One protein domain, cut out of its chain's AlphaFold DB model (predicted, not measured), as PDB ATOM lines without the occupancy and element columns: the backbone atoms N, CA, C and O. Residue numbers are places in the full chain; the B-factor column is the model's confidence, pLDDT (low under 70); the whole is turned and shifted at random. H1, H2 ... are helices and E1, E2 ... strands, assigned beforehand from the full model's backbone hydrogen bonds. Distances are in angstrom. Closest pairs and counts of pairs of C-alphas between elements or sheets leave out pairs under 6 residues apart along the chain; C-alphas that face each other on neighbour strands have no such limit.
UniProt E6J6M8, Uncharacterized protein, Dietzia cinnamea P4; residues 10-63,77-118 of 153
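What this domain is: This is residues 10 to 63 and 77 to 118 of the 153 residues of an uncharacterized protein of Dietzia cinnamea P4 (UniProt E6J6M8). What shape? Helix H5 runs through the middle; H1 and H4 sit near its first end, H2 and H3 cross it, and residues 112 to 118 stick out. What parts? 96 residues are printed, with five named helices, then strand E1; it is mostly helix, only just compact, close to loose, radius of gyration of the C-alphas 14.5 A, spans 41 by 32 by 25 A.

How they stand to each other: What touches? H2, residues 24 to 40, touches H5, residues 84 to 104, at a tilt of 68 degrees, only just steep; C-alphas Val 27 and Ala 94 are closest, 4.6 A. Backbones? Each helix has every O i to N i+4 pair within hydrogen-bond range.

Where its parts are: What begins? H1, residues 10 to 20, begins at (99.379, -48.242, -38.021). What follows? H3 is residues 46 to 56, H4 77 to 81, E1 108 to 110, ending at (84.546, -19.046, -51.237).

The domain as a whole: Any cut? Residues 64 to 76 are not printed; C-alphas 63 and 77 are 20.7 A apart. Confidence? 22 residues have pLDDT under 70.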
ATOM      1  N   GLU A  10      99.560 -49.706 -37.998       52.25
ATOM      2  CA  GLU A  10      99.379 -48.242 -38.021       52.25
ATOM      3  C   GLU A  10     100.630 -47.484 -38.529       52.25
ATOM      4  O   GLU A  10     100.509 -46.454 -39.186       52.25
ATOM      5  N   ASP A  11     101.814 -48.081 -38.367       59.06
ATOM      6  CA  ASP A  11     103.125 -47.629 -38.837       59.06
ATOM      7  C   ASP A  11     103.195 -47.286 -40.342       59.06
ATOM      8  O   ASP A  11     103.828 -46.307 -40.730       59.06
ATOM      9  N   VAL A  12     102.502 -48.023 -41.225       62.75
ATOM     10  CA  VAL A  12     102.493 -47.696 -42.670       62.75
ATOM     11  C   VAL A  12     101.648 -46.455 -42.950       62.75
ATOM     12  O   VAL A  12     102.027 -45.624 -43.779       62.75
ATOM     13  N   ALA A  13     100.510 -46.317 -42.271       62.41
ATOM     14  CA  ALA A  13      99.645 -45.154 -42.417       62.41
ATOM     15  C   ALA A  13     100.328 -43.898 -41.858       62.41
ATOM     16  O   ALA A  13     100.350 -42.868 -42.530       62.41
ATOM     17  N   ASP A  14     100.975 -44.016 -40.697       68.38
ATOM     18  CA  ASP A  14     101.763 -42.947 -40.084       68.38
ATOM     19  C   ASP A  14     102.959 -42.562 -40.961       68.38
ATOM     20  O   ASP A  14     103.199 -41.380 -41.221       68.38
ATOM     21  N   ARG A  15     103.673 -43.542 -41.522       71.62
ATOM     22  CA  ARG A  15     104.771 -43.282 -42.459       71.62
ATOM     23  C   ARG A  15     104.285 -42.585 -43.727       71.62
ATOM     24  O   ARG A  15     104.902 -41.612 -44.160       71.62
ATOM     25  N   MET A  16     103.161 -43.009 -44.308       71.38
ATOM     26  CA  MET A  16     102.561 -42.331 -45.466       71.38
ATOM     27  C   MET A  16     102.101 -40.917 -45.119       71.38
ATOM     28  O   MET A  16     102.299 -39.995 -45.913       71.38
ATOM     29  N   GLN A  17     101.558 -40.708 -43.920       74.25
ATOM     30  CA  GLN A  17     101.218 -39.384 -43.415       74.25
ATOM     31  C   GLN A  17     102.462 -38.493 -43.342       74.25
ATOM     32  O   GLN A  17     102.425 -37.365 -43.832       74.25
ATOM     33  N   VAL A  18     103.585 -38.994 -42.821       80.62
ATOM     34  CA  VAL A  18     104.860 -38.257 -42.774       80.62
ATOM     35  C   VAL A  18     105.385 -37.943 -44.179       80.62
ATOM     36  O   VAL A  18     105.765 -36.805 -44.449       80.62
ATOM     37  N   LEU A  19     105.367 -38.912 -45.099       76.69
ATOM     38  CA  LEU A  19     105.863 -38.746 -46.474       76.69
ATOM     39  C   LEU A  19     105.035 -37.752 -47.303       76.69
ATOM     40  O   LEU A  19     105.554 -37.128 -48.235       76.69
ATOM     41  N   THR A  20     103.755 -37.599 -46.971       77.69
ATOM     42  CA  THR A  20     102.808 -36.736 -47.690       77.69
ATOM     43  C   THR A  20     102.528 -35.417 -46.976       77.69
ATOM     44  O   THR A  20     101.890 -34.540 -47.552       77.69
ATOM     45  N   THR A  21     103.007 -35.234 -45.743       85.81
ATOM     46  CA  THR A  21     102.948 -33.941 -45.049       85.81
ATOM     47  C   THR A  21     103.819 -32.917 -45.791       85.81
ATOM     48  O   THR A  21     105.017 -33.157 -45.968       85.81
ATOM     49  N   PRO A  22     103.250 -31.790 -46.257       87.94
ATOM     50  CA  PRO A  22     104.026 -30.730 -46.887       87.94
ATOM     51  C   PRO A  22     104.892 -29.995 -45.861       87.94
ATOM     52  O   PRO A  22     104.540 -29.885 -44.686       87.94
ATOM     53  N   THR A  23     106.035 -29.476 -46.304       91.56
ATOM     54  CA  THR A  23     106.843 -28.561 -45.488       91.56
ATOM     55  C   THR A  23     106.246 -27.151 -45.511       91.56
ATOM     56  O   THR A  23     105.495 -26.809 -46.422       91.56
ATOM     57  N   ALA A  24     106.619 -26.303 -44.545       91.44
ATOM     58  CA  ALA A  24     106.169 -24.908 -44.507       91.44
ATOM     59  C   ALA A  24     106.507 -24.147 -45.802       91.44
ATOM     60  O   ALA A  24     105.644 -23.480 -46.356       91.44
ATOM     61  N   CYS A  25     107.715 -24.337 -46.346       92.56
ATOM     62  CA  CYS A  25     108.105 -23.721 -47.615       92.56
ATOM     63  C   CYS A  25     107.195 -24.150 -48.772       92.56
ATOM     64  O   CYS A  25     106.858 -23.329 -49.610       92.56
ATOM     65  N   GLN A  26     106.746 -25.409 -48.809       92.69
ATOM     66  CA  GLN A  26     105.815 -25.863 -49.849       92.69
ATOM     67  C   GLN A  26     104.427 -25.231 -49.705       92.69
ATOM     68  O   GLN A  26     103.761 -24.982 -50.705       92.69
ATOM     69  N   VAL A  27     103.984 -24.972 -48.473       94.38
ATOM     70  CA  VAL A  27     102.727 -24.253 -48.219       94.38
ATOM     71  C   VAL A  27     102.853 -22.791 -48.663       94.38
ATOM     72  O   VAL A  27     101.967 -22.293 -49.352       94.38
ATOM     73  N   GLU A  28     103.966 -22.125 -48.348       93.06
ATOM     74  CA  GLU A  28     104.246 -20.749 -48.791       93.06
ATOM     75  C   GLU A  28     104.356 -20.637 -50.319       93.06
ATOM     76  O   GLU A  28     103.777 -19.734 -50.924       93.06
ATOM     77  N   ASP A  29     105.033 -21.590 -50.951       94.19
ATOM     78  CA  ASP A  29     105.151 -21.700 -52.403       94.19
ATOM     79  C   ASP A  29     103.776 -21.858 -53.071       94.19
ATOM     80  O   ASP A  29     103.432 -21.123 -54.001       94.19
ATOM     81  N   ALA A  30     102.950 -22.779 -52.559       92.62
ATOM     82  CA  ALA A  30     101.586 -22.967 -53.042       92.62
ATOM     83  C   ALA A  30     100.754 -21.690 -52.854       92.62
ATOM     84  O   ALA A  30     100.036 -21.282 -53.768       92.62
ATOM     85  N   ARG A  31     100.888 -21.016 -51.704       93.25
ATOM     86  CA  ARG A  31     100.216 -19.741 -51.419       93.25
ATOM     87  C   ARG A  31     100.575 -18.670 -52.447       93.25
ATOM     88  O   ARG A  31      99.678 -17.980 -52.923       93.25
ATOM     89  N   MET A  32     101.853 -18.533 -52.796       94.00
ATOM     90  CA  MET A  32     102.306 -17.546 -53.779       94.00
ATOM     91  C   MET A  32     101.654 -17.776 -55.148       94.00
ATOM     92  O   MET A  32     101.147 -16.829 -55.745       94.00
ATOM     93  N   ILE A  33     101.605 -19.030 -55.607       92.69
ATOM     94  CA  ILE A  33     100.954 -19.400 -56.874       92.69
ATOM     95  C   ILE A  33      99.451 -19.121 -56.819       92.69
ATOM     96  O   ILE A  33      98.899 -18.549 -57.753       92.69
ATOM     97  N   ILE A  34      98.781 -19.489 -55.721       90.56
ATOM     98  CA  ILE A  34      97.344 -19.235 -55.546       90.56
ATOM     99  C   ILE A  34      97.059 -17.733 -55.630       90.56
ATOM    100  O   ILE A  34      96.168 -17.329 -56.370       90.56
ATOM    101  N   VAL A  35      97.806 -16.900 -54.905       91.00
ATOM    102  CA  VAL A  35      97.601 -15.443 -54.906       91.00
ATOM    103  C   VAL A  35      97.843 -14.844 -56.293       91.00
ATOM    104  O   VAL A  35      97.051 -14.009 -56.730       91.00
ATOM    105  N   ASP A  36      98.882 -15.290 -57.003       92.12
ATOM    106  CA  ASP A  36      99.162 -14.852 -58.377       92.12
ATOM    107  C   ASP A  36      98.012 -15.215 -59.333       92.12
ATOM    108  O   ASP A  36      97.478 -14.356 -60.041       92.12
ATOM    109  N   LEU A  37      97.534 -16.462 -59.270       88.44
ATOM    110  CA  LEU A  37      96.404 -16.930 -60.072       88.44
ATOM    111  C   LEU A  37      95.128 -16.154 -59.760       88.44
ATOM    112  O   LEU A  37      94.480 -15.650 -60.679       88.44
ATOM    113  N   LEU A  38      94.769 -16.001 -58.486       87.06
ATOM    114  CA  LEU A  38      93.582 -15.241 -58.098       87.06
ATOM    115  C   LEU A  38      93.694 -13.750 -58.463       87.06
ATOM    116  O   LEU A  38      92.676 -13.098 -58.665       87.06
ATOM    117  N   GLY A  39      94.907 -13.207 -58.606       85.00
ATOM    118  CA  GLY A  39      95.131 -11.862 -59.144       85.00
ATOM    119  C   GLY A  39      94.853 -11.735 -60.648       85.00
ATOM    120  O   GLY A  39      94.645 -10.626 -61.144       85.00
ATOM    121  N   SER A  40      94.823 -12.851 -61.383       86.00
ATOM    122  CA  SER A  40      94.661 -12.876 -62.845       86.00
ATOM    123  C   SER A  40      93.209 -13.007 -63.330       86.00
ATOM    124  O   SER A  40      92.922 -12.684 -64.484       86.00
ATOM    125  N   ALA A  41      92.281 -13.449 -62.477       78.69
ATOM    126  CA  ALA A  41      90.870 -13.630 -62.825       78.69
ATOM    127  C   ALA A  41      89.967 -13.428 -61.594       78.69
ATOM    128  O   ALA A  41      90.431 -13.591 -60.470       78.69
ATOM    129  N   PRO A  42      88.669 -13.110 -61.765       74.81
ATOM    130  CA  PRO A  42      87.788 -12.806 -60.635       74.81
ATOM    131  C   PRO A  42      87.571 -13.990 -59.682       74.81
ATOM    132  O   PRO A  42      87.300 -13.783 -58.502       74.81
ATOM    133  N   SER A  43      87.657 -15.224 -60.181       82.56
ATOM    134  CA  SER A  43      87.505 -16.445 -59.387       82.56
ATOM    135  C   SER A  43      88.113 -17.636 -60.116       82.56
ATOM    136  O   SER A  43      88.052 -17.680 -61.348       82.56
ATOM    137  N   TRP A  44      88.573 -18.638 -59.372       82.94
ATOM    138  CA  TRP A  44      89.073 -19.896 -59.928       82.94
ATOM    139  C   TRP A  44      88.450 -21.112 -59.234       82.94
ATOM    140  O   TRP A  44      88.311 -21.093 -58.011       82.94
ATOM    141  N   PRO A  45      88.087 -22.182 -59.969       84.56
ATOM    142  CA  PRO A  45      87.672 -23.444 -59.357       84.56
ATOM    143  C   PRO A  45      88.801 -24.071 -58.526       84.56
ATOM    144  O   PRO A  45      89.967 -24.016 -58.931       84.56
ATOM    145  N   LEU A  46      88.461 -24.728 -57.409       82.50
ATOM    146  CA  LEU A  46      89.433 -25.411 -56.543       82.50
ATOM    147  C   LEU A  46      90.306 -26.409 -57.318       82.50
ATOM    148  O   LEU A  46      91.528 -26.399 -57.171       82.50
ATOM    149  N   ALA A  47      89.691 -27.230 -58.174       81.00
ATOM    150  CA  ALA A  47      90.404 -28.212 -58.990       81.00
ATOM    151  C   ALA A  47      91.472 -27.560 -59.884       81.00
ATOM    152  O   ALA A  47      92.582 -28.074 -59.997       81.00
ATOM    153  N   VAL A  48      91.177 -26.383 -60.448       83.31
ATOM    154  CA  VAL A  48      92.126 -25.646 -61.292       83.31
ATOM    155  C   VAL A  48      93.272 -25.081 -60.457       83.31
ATOM    156  O   VAL A  48      94.419 -25.178 -60.873       83.31
ATOM    157  N   LEU A  49      93.002 -24.541 -59.263       85.19
ATOM    158  CA  LEU A  49      94.065 -24.064 -58.369       85.19
ATOM    159  C   LEU A  49      95.016 -25.196 -57.967       85.19
ATOM    160  O   LEU A  49      96.234 -25.031 -58.025       85.19
ATOM    161  N   VAL A  50      94.464 -26.357 -57.607       86.00
ATOM    162  CA  VAL A  50      95.242 -27.562 -57.289       86.00
ATOM    163  C   VAL A  50      96.081 -28.006 -58.482       86.00
ATOM    164  O   VAL A  50      97.273 -28.271 -58.318       86.00
ATOM    165  N   ASP A  51      95.485 -28.068 -59.671       85.38
ATOM    166  CA  ASP A  51      96.181 -28.507 -60.875       85.38
ATOM    167  C   ASP A  51      97.312 -27.548 -61.260       85.38
ATOM    168  O   ASP A  51      98.430 -27.990 -61.505       85.38
ATOM    169  N   GLN A  52      97.085 -26.232 -61.199       88.31
ATOM    170  CA  GLN A  52      98.122 -25.242 -61.502       88.31
ATOM    171  C   GLN A  52      99.299 -25.301 -60.519       88.31
ATOM    172  O   GLN A  52     100.453 -25.261 -60.951       88.31
ATOM    173  N   VAL A  53      99.044 -25.459 -59.213       88.06
ATOM    174  CA  VAL A  53     100.124 -25.654 -58.229       88.06
ATOM    175  C   VAL A  53     100.885 -26.952 -58.511       88.06
ATOM    176  O   VAL A  53     102.116 -26.964 -58.516       88.06
ATOM    177  N   CYS A  54     100.179 -28.048 -58.794       86.19
ATOM    178  CA  CYS A  54     100.809 -29.329 -59.105       86.19
ATOM    179  C   CYS A  54     101.631 -29.272 -60.405       86.19
ATOM    180  O   CYS A  54     102.746 -29.795 -60.450       86.19
ATOM    181  N   MET A  55     101.122 -28.611 -61.445       86.31
ATOM    182  CA  MET A  55     101.824 -28.386 -62.707       86.31
ATOM    183  C   MET A  55     103.098 -27.562 -62.515       86.31
ATOM    184  O   MET A  55     104.135 -27.928 -63.069       86.31
ATOM    185  N   ALA A  56     103.047 -26.495 -61.713       87.12
ATOM    186  CA  ALA A  56     104.199 -25.631 -61.446       87.12
ATOM    187  C   ALA A  56     105.391 -26.390 -60.838       87.12
ATOM    188  O   ALA A  56     106.541 -26.013 -61.057       87.12
ATOM    189  N   TYR A  57     105.123 -27.491 -60.132       85.12
ATOM    190  CA  TYR A  57     106.138 -28.349 -59.518       85.12
ATOM    191  C   TYR A  57     106.302 -29.708 -60.209       85.12
ATOM    192  O   TYR A  57     106.799 -30.657 -59.591       85.12
ATOM    193  N   GLU A  58     105.916 -29.812 -61.483       80.88
ATOM    194  CA  GLU A  58     106.076 -31.015 -62.315       80.88
ATOM    195  C   GLU A  58     105.456 -32.262 -61.662       80.88
ATOM    196  O   GLU A  58     106.057 -33.336 -61.601       80.88
ATOM    197  N   CYS A  59     104.255 -32.101 -61.109       74.31
ATOM    198  CA  CYS A  59     103.456 -33.170 -60.513       74.31
ATOM    199  C   CYS A  59     102.107 -33.312 -61.235       74.31
ATOM    200  O   CYS A  59     101.072 -33.222 -60.567       74.31
ATOM    201  N   PRO A  60     102.075 -33.489 -62.574       64.06
ATOM    202  CA  PRO A  60     100.821 -33.632 -63.317       64.06
ATOM    203  C   PRO A  60     100.026 -34.840 -62.815       64.06
ATOM    204  O   PRO A  60     100.557 -35.656 -62.056       64.06
ATOM    205  N   ASP A  61      98.755 -34.953 -63.210       63.41
ATOM    206  CA  ASP A  61      97.948 -36.127 -62.869       63.41
ATOM    207  C   ASP A  61      98.692 -37.396 -63.282       63.41
ATOM    208  O   ASP A  61      98.925 -37.665 -64.461       63.41
ATOM    209  N   GLY A  62      99.156 -38.123 -62.270       49.62
ATOM    210  CA  GLY A  62      99.939 -39.334 -62.413       49.62
ATOM    211  C   GLY A  62      99.043 -40.537 -62.199       49.62
ATOM    212  O   GLY A  62      98.135 -40.506 -61.368       49.62
ATOM    213  N   GLU A  63      99.311 -41.601 -62.952       45.88
ATOM    214  CA  GLU A  63      98.648 -42.895 -62.808       45.88
ATOM    215  C   GLU A  63      98.615 -43.355 -61.338       45.88
ATOM    216  O   GLU A  63      99.491 -43.016 -60.538       45.88
ATOM    217  N   ASP A  77     113.345 -43.372 -47.066       64.62
ATOM    218  CA  ASP A  77     112.246 -42.402 -47.157       64.62
ATOM    219  C   ASP A  77     112.467 -41.369 -48.265       64.62
ATOM    220  O   ASP A  77     111.506 -40.935 -48.890       64.62
ATOM    221  N   ASP A  78     113.720 -41.029 -48.562       64.00
ATOM    222  CA  ASP A  78     114.087 -40.092 -49.624       64.00
ATOM    223  C   ASP A  78     113.656 -40.581 -51.017       64.00
ATOM    224  O   ASP A  78     113.119 -39.807 -51.800       64.00
ATOM    225  N   LEU A  79     113.775 -41.883 -51.302       62.38
ATOM    226  CA  LEU A  79     113.341 -42.456 -52.583       62.38
ATOM    227  C   LEU A  79     111.815 -42.474 -52.707       62.38
ATOM    228  O   LEU A  79     111.279 -42.220 -53.780       62.38
ATOM    229  N   LEU A  80     111.110 -42.738 -51.603       65.88
ATOM    230  CA  LEU A  80     109.648 -42.675 -51.570       65.88
ATOM    231  C   LEU A  80     109.147 -41.229 -51.664       65.88
ATOM    232  O   LEU A  80     108.103 -40.973 -52.255       65.88
ATOM    233  N   ARG A  81     109.884 -40.258 -51.112       67.44
ATOM    234  CA  ARG A  81     109.524 -38.836 -51.197       67.44
ATOM    235  C   ARG A  81     109.531 -38.305 -52.626       67.44
ATOM    236  O   ARG A  81     108.764 -37.368 -52.873       67.44
ATOM    237  N   ASP A  82     110.359 -38.888 -53.487       70.06
ATOM    238  CA  ASP A  82     110.520 -38.520 -54.894       70.06
ATOM    239  C   ASP A  82     109.555 -39.266 -55.831       70.06
ATOM    240  O   ASP A  82     109.463 -38.923 -57.012       70.06
ATOM    241  N   GLU A  83     108.789 -40.241 -55.324       72.88
ATOM    242  CA  GLU A  83     107.774 -40.934 -56.122       72.88
ATOM    243  C   GLU A  83     106.711 -39.934 -56.623       72.88
ATOM    244  O   GLU A  83     106.087 -39.241 -55.805       72.88
ATOM    245  N   PRO A  84     106.441 -39.862 -57.944       72.50
ATOM    246  CA  PRO A  84     105.591 -38.826 -58.536       72.50
ATOM    247  C   PRO A  84     104.206 -38.699 -57.896       72.50
ATOM    248  O   PRO A  84     103.724 -37.590 -57.668       72.50
ATOM    249  N   ALA A  85     103.574 -39.821 -57.546       68.81
ATOM    250  CA  ALA A  85     102.254 -39.788 -56.930       68.81
ATOM    251  C   ALA A  85     102.289 -39.307 -55.466       68.81
ATOM    252  O   ALA A  85     101.393 -38.575 -55.054       68.81
ATOM    253  N   LEU A  86     103.337 -39.619 -54.690       75.25
ATOM    254  CA  LEU A  86     103.501 -39.070 -53.333       75.25
ATOM    255  C   LEU A  86     103.860 -37.580 -53.371       75.25
ATOM    256  O   LEU A  86     103.367 -36.799 -52.552       75.25
ATOM    257  N   LYS A  87     104.654 -37.169 -54.364       79.19
ATOM    258  CA  LYS A  87     104.954 -35.763 -54.647       79.19
ATOM    259  C   LYS A  87     103.675 -34.985 -54.978       79.19
ATOM    260  O   LYS A  87     103.446 -33.933 -54.379       79.19
ATOM    261  N   ARG A  88     102.798 -35.532 -55.834       80.31
ATOM    262  CA  ARG A  88     101.476 -34.953 -56.141       80.31
ATOM    263  C   ARG A  88     100.626 -34.809 -54.882       80.31
ATOM    264  O   ARG A  88     100.194 -33.700 -54.591       80.31
ATOM    265  N   VAL A  89     100.466 -35.865 -54.075       79.44
ATOM    266  CA  VAL A  89      99.707 -35.787 -52.807       79.44
ATOM    267  C   VAL A  89     100.219 -34.658 -51.912       79.44
ATOM    268  O   VAL A  89      99.420 -33.907 -51.349       79.44
ATOM    269  N   ARG A  90     101.544 -34.513 -51.788       86.12
ATOM    270  CA  ARG A  90     102.157 -33.471 -50.959       86.12
ATOM    271  C   ARG A  90     101.794 -32.067 -51.450       86.12
ATOM    272  O   ARG A  90     101.457 -31.220 -50.628       86.12
ATOM    273  N   TRP A  91     101.800 -31.830 -52.761       87.88
ATOM    274  CA  TRP A  91     101.420 -30.536 -53.344       87.88
ATOM    275  C   TRP A  91      99.920 -30.255 -53.283       87.88
ATOM    276  O   TRP A  91      99.528 -29.123 -52.996       87.88
ATOM    277  N   VAL A  92      99.069 -31.272 -53.435       85.44
ATOM    278  CA  VAL A  92      97.627 -31.114 -53.199       85.44
ATOM    279  C   VAL A  92      97.378 -30.737 -51.729       85.44
ATOM    280  O   VAL A  92      96.636 -29.795 -51.449       85.44
ATOM    281  N   ARG A  93      98.049 -31.400 -50.774       86.62
ATOM    282  CA  ARG A  93      97.978 -31.043 -49.344       86.62
ATOM    283  C   ARG A  93      98.494 -29.629 -49.077       86.62
ATOM    284  O   ARG A  93      97.827 -28.884 -48.364       86.62
ATOM    285  N   ALA A  94      99.626 -29.246 -49.670       89.75
ATOM    286  CA  ALA A  94     100.180 -27.897 -49.546       89.75
ATOM    287  C   ALA A  94      99.189 -26.832 -50.034       89.75
ATOM    288  O   ALA A  94      98.934 -25.862 -49.327       89.75
ATOM    289  N   THR A  95      98.562 -27.063 -51.191       88.50
ATOM    290  CA  THR A  95      97.545 -26.171 -51.770       88.50
ATOM    291  C   THR A  95      96.358 -25.994 -50.830       88.50
ATOM    292  O   THR A  95      95.929 -24.872 -50.565       88.50
ATOM    293  N   ARG A  96      95.833 -27.093 -50.277       88.81
ATOM    294  CA  ARG A  96      94.676 -27.040 -49.373       88.81
ATOM    295  C   ARG A  96      95.008 -26.360 -48.048       88.81
ATOM    296  O   ARG A  96      94.185 -25.605 -47.539       88.81
ATOM    297  N   MET A  97      96.206 -26.592 -47.510       90.69
ATOM    298  CA  MET A  97      96.686 -25.880 -46.323       90.69
ATOM    299  C   MET A  97      96.823 -24.379 -46.589       90.69
ATOM    300  O   MET A  97      96.301 -23.585 -45.814       90.69
ATOM    301  N   ALA A  98      97.427 -23.992 -47.715       90.75
ATOM    302  CA  ALA A  98      97.560 -22.592 -48.107       90.75
ATOM    303  C   ALA A  98      96.194 -21.905 -48.269       90.75
ATOM    304  O   ALA A  98      95.988 -20.804 -47.765       90.75
ATOM    305  N   LEU A  99      95.225 -22.565 -48.913       88.44
ATOM    306  CA  LEU A  99      93.859 -22.048 -49.043       88.44
ATOM    307  C   LEU A  99      93.167 -21.870 -47.692       88.44
ATOM    308  O   LEU A  99      92.457 -20.882 -47.498       88.44
ATOM    309  N   ARG A 100      93.378 -22.799 -46.755       87.94
ATOM    310  CA  ARG A 100      92.857 -22.676 -45.392       87.94
ATOM    311  C   ARG A 100      93.455 -21.464 -44.687       87.94
ATOM    312  O   ARG A 100      92.698 -20.643 -44.187       87.94
ATOM    313  N   GLU A 101      94.776 -21.300 -44.723       92.38
ATOM    314  CA  GLU A 101      95.457 -20.145 -44.123       92.38
ATOM    315  C   GLU A 101      94.973 -18.814 -44.717       92.38
ATOM    316  O   GLU A 101      94.691 -17.873 -43.978       92.38
ATOM    317  N   LEU A 102      94.808 -18.748 -46.041       88.56
ATOM    318  CA  LEU A 102      94.265 -17.573 -46.727       88.56
ATOM    319  C   LEU A 102      92.805 -17.293 -46.338       88.56
ATOM    320  O   LEU A 102      92.408 -16.134 -46.202       88.56
ATOM    321  N   THR A 103      91.996 -18.342 -46.163       86.94
ATOM    322  CA  THR A 103      90.587 -18.217 -45.757       86.94
ATOM    323  C   THR A 103      90.485 -17.738 -44.311       86.94
ATOM    324  O   THR A 103      89.731 -16.809 -44.022       86.94
ATOM    325  N   ASP A 104      91.284 -18.318 -43.415       89.19
ATOM    326  CA  ASP A 104      91.337 -17.965 -41.994       89.19
ATOM    327  C   ASP A 104      91.849 -16.528 -41.792       89.19
ATOM    328  O   ASP A 104      91.358 -15.804 -40.923       89.19
ATOM    329  N   ALA A 105      92.785 -16.076 -42.635       89.81
ATOM    330  CA  ALA A 105      93.248 -14.688 -42.685       89.81
ATOM    331  C   ALA A 105      92.218 -13.720 -43.304       89.81
ATOM    332  O   ALA A 105      92.363 -12.501 -43.192       89.81
ATOM    333  N   GLY A 106      91.170 -14.240 -43.948       86.25
ATOM    334  CA  GLY A 106      90.164 -13.452 -44.655       86.25
ATOM    335  C   GLY A 106      90.663 -12.827 -45.960       86.25
ATOM    336  O   GLY A 106      90.027 -11.893 -46.444       86.25
ATOM    337  N   GLU A 107      91.774 -13.317 -46.515       88.81
ATOM    338  CA  GLU A 107      92.365 -12.859 -47.783       88.81
ATOM    339  C   GLU A 107      91.610 -13.411 -49.000       88.81
ATOM    340  O   GLU A 107      91.567 -12.770 -50.051       88.81
ATOM    341  N   VAL A 108      90.984 -14.580 -48.852       86.19
ATOM    342  CA  VAL A 108      90.157 -15.203 -49.890       86.19
ATOM    343  C   VAL A 108      88.758 -15.511 -49.377       86.19
ATOM    344  O   VAL A 108      88.528 -15.686 -48.178       86.19
ATOM    345  N   VAL A 109      87.815 -15.586 -50.307       85.75
ATOM    346  CA  VAL A 109      86.428 -15.967 -50.053       85.75
ATOM    347  C   VAL A 109      86.007 -17.085 -50.996       85.75
ATOM    348  O   VAL A 109      86.432 -17.146 -52.151       85.75
ATOM    349  N   TRP A 110      85.152 -17.961 -50.480       82.56
ATOM    350  CA  TRP A 110      84.546 -19.046 -51.237       82.56
ATOM    351  C   TRP A 110      83.201 -18.588 -51.791       82.56
ATOM    352  O   TRP A 110      82.363 -18.055 -51.055       82.56
ATOM    353  N   SER A 111      82.991 -18.804 -53.082       77.25
ATOM    354  CA  SER A 111      81.673 -18.692 -53.705       77.25
ATOM    355  C   SER A 111      80.807 -19.893 -53.315       77.25
ATOM    356  O   SER A 111      81.325 -20.918 -52.868       77.25
ATOM    357  N   GLN A 112      79.481 -19.770 -53.455       61.16
ATOM    358  CA  GLN A 112      78.573 -20.885 -53.168       61.16
ATOM    359  C   GLN A 112      78.975 -22.140 -53.961       61.16
ATOM    360  O   GLN A 112      79.432 -22.005 -55.100       61.16
ATOM    361  N   PRO A 113      78.827 -23.336 -53.359       57.72
ATOM    362  CA  PRO A 113      79.093 -24.587 -54.053       57.72
ATOM    363  C   PRO A 113      78.225 -24.670 -55.308       57.72
ATOM    364  O   PRO A 113      77.078 -24.217 -55.313       57.72
ATOM    365  N   SER A 114      78.801 -25.217 -56.373       51.81
ATOM    366  CA  SER A 114      78.046 -25.646 -57.545       51.81
ATOM    367  C   SER A 114      76.961 -26.631 -57.092       51.81
ATOM    368  O   SER A 114      77.234 -27.516 -56.284       51.81
ATOM    369  N   ASP A 115      75.727 -26.491 -57.583       51.25
ATOM    370  CA  ASP A 115      74.620 -27.429 -57.304       51.25
ATOM    371  C   ASP A 115      74.794 -28.782 -58.045       51.25
ATOM    372  O   ASP A 115      73.838 -29.549 -58.171       51.25
ATOM    373  N   ASP A 116      75.987 -29.072 -58.577       49.41
ATOM    374  CA  ASP A 116      76.270 -30.260 -59.378       49.41
ATOM    375  C   ASP A 116      76.683 -31.452 -58.483       49.41
ATOM    376  O   ASP A 116      77.766 -31.444 -57.892       49.41
ATOM    377  N   PRO A 117      75.836 -32.492 -58.341       47.94
ATOM    378  CA  PRO A 117      76.107 -33.637 -57.472       47.94
ATOM    379  C   PRO A 117      77.234 -34.556 -57.974       47.94
ATOM    380  O   PRO A 117      77.621 -35.463 -57.235       47.94
ATOM    381  N   ASP A 118      77.752 -34.343 -59.189       51.47
ATOM    382  CA  ASP A 118      78.872 -35.106 -59.758       51.47
ATOM    383  C   ASP A 118      80.249 -34.453 -59.490       51.47
ATOM    384  O   ASP A 118      81.279 -35.034 -59.826       51.47
TER     385      ASP A 118